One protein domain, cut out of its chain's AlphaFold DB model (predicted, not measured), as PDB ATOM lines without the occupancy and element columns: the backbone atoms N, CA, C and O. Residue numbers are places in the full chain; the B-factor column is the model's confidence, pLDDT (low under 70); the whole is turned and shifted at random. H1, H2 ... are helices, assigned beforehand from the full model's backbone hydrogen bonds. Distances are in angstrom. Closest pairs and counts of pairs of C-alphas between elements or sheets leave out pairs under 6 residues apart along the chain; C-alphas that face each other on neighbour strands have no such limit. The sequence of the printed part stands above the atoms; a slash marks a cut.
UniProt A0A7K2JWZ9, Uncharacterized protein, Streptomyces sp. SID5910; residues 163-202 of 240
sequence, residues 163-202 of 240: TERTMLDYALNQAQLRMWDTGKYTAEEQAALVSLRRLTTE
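AT A GLANCE: This is residues 163 to 202 of the 240 residues of an uncharacterized protein of Streptomyces sp. SID5910 (UniProt A0A7K2JWZ9). A helical hairpin: one long helix, H1, runs the length of the domain, the chain turns at residues 183 to 186, and a shorter helix, H2, folds back side by side with it. The printed part has 40 residues with two named helices, H1 then H2, and no named strand; its class is all helix. It is only just compact, close to loose, with a radius of gyration of the C-alphas of 10.5 A, and only just elongated, spanning 30 by 16 by 9 A.

HOW THE PARTS SIT: H1, residues 163 to 182, and H2, residues 187 to 201, form a helical hairpin joined by a tight link of 4 residues. They touch, with 8 pairs of C-alphas within 8 A. Their closest C-alphas, those of Arg 165 and Thr 200, are 5.9 A apart. The helices run opposite ways at a shallow tilt of 23 degrees, and their centres are 11.0 A apart. In H1 and H2 every O i to N i+4 pair is within hydrogen-bond range.

IN THESE COORDINATES: H1 begins at C-alpha 163, (80.697, 99.961, 70.878), and measures 28.9 A from first to last C-alpha. H2 measures 21.2 A and ends at C-alpha 201, (86.385, 112.252, 68.632).

THE WHOLE: The two C-alphas farthest apart, those of Thr 163 and Lys 184, are 30.8 A apart. The printed part has no cut. Its mean pLDDT is 88.9, and residue 202 is under 70.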
ATOM      1  N   THR A 163      81.967 100.045  70.145       85.56
ATOM      2  CA  THR A 163      80.697  99.961  70.878       85.56
ATOM      3  C   THR A 163      80.664 100.868  72.107       85.56
ATOM      4  O   THR A 163      79.684 101.583  72.305       85.56
ATOM      5  N   GLU A 164      81.725 100.895  72.914       86.62
ATOM      6  CA  GLU A 164      81.805 101.782  74.083       86.62
ATOM      7  C   GLU A 164      81.811 103.256  73.677       86.62
ATOM      8  O   GLU A 164      81.160 104.065  74.334       86.62
ATOM      9  N   ARG A 165      82.457 103.612  72.556       86.44
ATOM     10  CA  ARG A 165      82.388 104.981  72.017       86.44
ATOM     11  C   ARG A 165      80.976 105.355  71.594       86.44
ATOM     12  O   ARG A 165      80.536 106.456  71.906       86.44
ATOM     13  N   THR A 166      80.257 104.458  70.918       88.69
ATOM     14  CA  THR A 166      78.857 104.703  70.540       88.69
ATOM     15  C   THR A 166      77.970 104.882  71.770       88.69
ATOM     16  O   THR A 166      77.140 105.789  71.796       88.69
ATOM     17  N   MET A 167      78.159 104.064  72.813       91.88
ATOM     18  CA  MET A 167      77.414 104.215  74.066       91.88
ATOM     19  C   MET A 167      77.755 105.525  74.784       91.88
ATOM     20  O   MET A 167      76.850 106.201  75.274       91.88
ATOM     21  N   LEU A 168      79.035 105.905  74.816       91.31
ATOM     22  CA  LEU A 168      79.476 107.154  75.427       91.31
ATOM     23  C   LEU A 168      78.932 108.372  74.668       91.31
ATOM     24  O   LEU A 168      78.404 109.283  75.297       91.31
ATOM     25  N   ASP A 169      78.977 108.373  73.333       93.31
ATOM     26  CA  ASP A 169      78.398 109.453  72.523       93.31
ATOM     27  C   ASP A 169      76.881 109.574  72.743       93.31
ATOM     28  O   ASP A 169      76.367 110.671  72.973       93.31
ATOM     29  N   TYR A 170      76.165 108.445  72.788       93.12
ATOM     30  CA  TYR A 170      74.739 108.432  73.117       93.12
ATOM     31  C   TYR A 170      74.459 109.018  74.510       93.12
ATOM     32  O   TYR A 170      73.575 109.866  74.656       93.12
ATOM     33  N   ALA A 171      75.223 108.614  75.527       94.50
ATOM     34  CA  ALA A 171      75.072 109.120  76.889       94.50
ATOM     35  C   ALA A 171      75.356 110.628  76.983       94.50
ATOM     36  O   ALA A 171      74.598 111.352  77.632       94.50
ATOM     37  N   LEU A 172      76.392 111.120  76.294       94.25
ATOM     38  CA  LEU A 172      76.720 112.549  76.234       94.25
ATOM     39  C   LEU A 172      75.621 113.357  75.533       94.25
ATOM     40  O   LEU A 172      75.260 114.434  76.009       94.25
ATOM     41  N   ASN A 173      75.036 112.827  74.454       93.88
ATOM     42  CA  ASN A 173      73.890 113.450  73.787       93.88
ATOM     43  C   ASN A 173      72.663 113.517  74.717       93.88
ATOM     44  O   ASN A 173      72.009 114.557  74.797       93.88
ATOM     45  N   GLN A 174      72.374 112.451  75.472       94.12
ATOM     46  CA  GLN A 174      71.279 112.438  76.451       94.12
ATOM     47  C   GLN A 174      71.508 113.427  77.603       94.12
ATOM     48  O   GLN A 174      70.583 114.142  77.994       94.12
ATOM     49  N   ALA A 175      72.732 113.499  78.132       91.50
ATOM     50  CA  ALA A 175      73.090 114.452  79.178       91.50
ATOM     51  C   ALA A 175      72.903 115.900  78.700       91.50
ATOM     52  O   ALA A 175      72.287 116.705  79.396       91.50
ATOM     53  N   GLN A 176      73.345 116.207  77.478       93.19
ATOM     54  CA  GLN A 176      73.201 117.539  76.895       93.19
ATOM     55  C   GLN A 176      71.733 117.940  76.690       93.19
ATOM     56  O   GLN A 176      71.367 119.073  77.000       93.19
ATOM     57  N   LEU A 177      70.875 117.017  76.239       92.81
ATOM     58  CA  LEU A 177      69.435 117.271  76.120       92.81
ATOM     59  C   LEU A 177      68.799 117.606  77.476       92.81
ATOM     60  O   LEU A 177      68.027 118.555  77.570       92.81
ATOM     61  N   ARG A 178      69.165 116.880  78.540       89.50
ATOM     62  CA  ARG A 178      68.671 117.157  79.902       89.50
ATOM     63  C   ARG A 178      69.189 118.483  80.459       89.50
ATOM     64  O   ARG A 178      68.461 119.189  81.155       89.50
ATOM     65  N   MET A 179      70.435 118.837  80.155       89.31
ATOM     66  CA  MET A 179      70.998 120.128  80.556       89.31
ATOM     67  C   MET A 179      70.265 121.291  79.884       89.31
ATOM     68  O   MET A 179      69.936 122.270  80.550       89.31
ATOM     69  N   TRP A 180      69.939 121.170  78.596       89.25
ATOM     70  CA  TRP A 180      69.149 122.187  77.902       89.25
ATOM     71  C   TRP A 180      67.707 122.279  78.400       89.25
ATOM     72  O   TRP A 180      67.196 123.387  78.523       89.25
ATOM     73  N   ASP A 181      67.080 121.153  78.740       92.94
ATOM     74  CA  ASP A 181      65.706 121.121  79.261       92.94
ATOM     75  C   ASP A 181      65.580 121.808  80.634       92.94
ATOM     76  O   ASP A 181      64.631 122.541  80.906       92.94
ATOM     77  N   THR A 182      66.582 121.632  81.498       88.50
ATOM     78  CA  THR A 182      66.571 122.206  82.853       88.50
ATOM     79  C   THR A 182      66.979 123.681  82.907       88.50
ATOM     80  O   THR A 182      66.662 124.359  83.886       88.50
ATOM     81  N   GLY A 183      67.691 124.185  81.890       88.38
ATOM     82  CA  GLY A 183      68.125 125.585  81.785       88.38
ATOM     83  C   GLY A 183      69.068 126.062  82.899       88.38
ATOM     84  O   GLY A 183      69.257 127.267  83.066       88.38
ATOM     85  N   LYS A 184      69.632 125.142  83.693       84.44
ATOM     86  CA  LYS A 184      70.440 125.436  84.886       84.44
ATOM     87  C   LYS A 184      71.710 124.595  84.909       84.44
ATOM     88  O   LYS A 184      71.835 123.700  85.737       84.44
ATOM     89  N   TYR A 185      72.637 124.890  84.011       89.44
ATOM     90  CA  TYR A 185      73.957 124.274  84.045       89.44
ATOM     91  C   TYR A 185      75.060 125.315  84.195       89.44
ATOM     92  O   TYR A 185      74.912 126.468  83.775       89.44
ATOM     93  N   THR A 186      76.161 124.909  84.816       93.56
ATOM     94  CA  THR A 186      77.313 125.780  85.055       93.56
ATOM     95  C   THR A 186      78.316 125.720  83.900       93.56
ATOM     96  O   THR A 186      78.294 124.820  83.053       93.56
ATOM     97  N   ALA A 187      79.222 126.699  83.847       90.50
ATOM     98  CA  ALA A 187      80.296 126.720  82.857       90.50
ATOM     99  C   ALA A 187      81.241 125.513  83.016       90.50
ATOM    100  O   ALA A 187      81.759 124.992  82.026       90.50
ATOM    101  N   GLU A 188      81.425 125.032  84.246       91.12
ATOM    102  CA  GLU A 188      82.224 123.849  84.565       91.12
ATOM    103  C   GLU A 188      81.596 122.572  83.991       91.12
ATOM    104  O   GLU A 188      82.299 121.753  83.400       91.12
ATOM    105  N   GLU A 189      80.273 122.423  84.087       89.56
ATOM    106  CA  GLU A 189      79.553 121.271  83.525       89.56
ATOM    107  C   GLU A 189      79.624 121.257  81.990       89.56
ATOM    108  O   GLU A 189      79.845 120.210  81.372       89.56
ATOM    109  N   GLN A 190      79.527 122.432  81.358       90.56
ATOM    110  CA  GLN A 190      79.741 122.581  79.917       90.56
ATOM    111  C   GLN A 190      81.179 122.188  79.522       90.56
ATOM    112  O   GLN A 190      81.374 121.458  78.546       90.56
ATOM    113  N   ALA A 191      82.188 122.633  80.276       90.69
ATOM    114  CA  ALA A 191      83.590 122.304  80.014       90.69
ATOM    115  C   ALA A 191      83.885 120.800  80.183       90.69
ATOM    116  O   ALA A 191      84.653 120.222  79.403       90.69
ATOM    117  N   ALA A 192      83.234 120.149  81.152       89.81
ATOM    118  CA  ALA A 192      83.322 118.707  81.348       89.81
ATOM    119  C   ALA A 192      82.736 117.937  80.153       89.81
ATOM    120  O   ALA A 192      83.391 117.036  79.625       89.81
ATOM    121  N   LEU A 193      81.558 118.334  79.652       90.44
ATOM    122  CA  LEU A 193      80.965 117.724  78.454       90.44
ATOM    123  C   LEU A 193      81.853 117.870  77.212       90.44
ATOM    124  O   LEU A 193      81.992 116.919  76.441       90.44
ATOM    125  N   VAL A 194      82.465 119.041  77.011       90.94
ATOM    126  CA  VAL A 194      83.385 119.275  75.885       90.94
ATOM    127  C   VAL A 194      84.610 118.366  75.986       90.94
ATOM    128  O   VAL A 194      84.990 117.741  74.996       90.94
ATOM    129  N   SER A 195      85.186 118.235  77.182       88.31
ATOM    130  CA  SER A 195      86.317 117.332  77.430       88.31
ATOM    131  C   SER A 195      85.954 115.869  77.147       88.31
ATOM    132  O   SER A 195      86.708 115.168  76.477       88.31
ATOM    133  N   LEU A 196      84.769 115.418  77.571       88.12
ATOM    134  CA  LEU A 196      84.303 114.049  77.318       88.12
ATOM    135  C   LEU A 196      84.020 113.781  75.829       88.12
ATOM    136  O   LEU A 196      84.353 112.709  75.328       88.12
ATOM    137  N   ARG A 197      83.473 114.755  75.089       90.75
ATOM    138  CA  ARG A 197      83.298 114.645  73.624       90.75
ATOM    139  C   ARG A 197      84.626 114.592  72.876       90.75
ATOM    140  O   ARG A 197      84.726 113.977  71.815       90.75
ATOM    141  N   ARG A 198      85.663 115.232  73.410       85.06
ATOM    142  CA  ARG A 198      87.003 115.163  72.829       85.06
ATOM    143  C   ARG A 198      87.557 113.737  72.884       85.06
ATOM    144  O   ARG A 198      88.128 113.280  71.903       85.06
ATOM    145  N   LEU A 199      87.269 112.989  73.951       81.50
ATOM    146  CA  LEU A 199      87.651 111.575  74.075       81.50
ATOM    147  C   LEU A 199      86.933 110.653  73.074       81.50
ATOM    148  O   LEU A 199      87.489 109.630  72.679       81.50
ATOM    149  N   THR A 200      85.712 110.990  72.640       83.12
ATOM    150  CA  THR A 200      85.001 110.206  71.610       83.12
ATOM    151  C   THR A 200      85.446 110.546  70.188       83.12
ATOM    152  O   THR A 200      85.345 109.691  69.308       83.12
ATOM    153  N   THR A 201      85.960 111.761  69.957       77.56
ATOM    154  CA  THR A 201      86.385 112.252  68.632       77.56
ATOM    155  C   THR A 201      87.879 112.094  68.359       77.56
ATOM    156  O   THR A 201      88.259 111.895  67.205       77.56
ATOM    157  N   GLU A 202      88.728 112.107  69.387       63.06
ATOM    158  CA  GLU A 202      90.159 111.808  69.272       63.06
ATOM    159  C   GLU A 202      90.389 110.295  69.155       63.06
ATOM    160  O   GLU A 202      91.006 109.638  69.990       63.06
TER     161      GLU A 202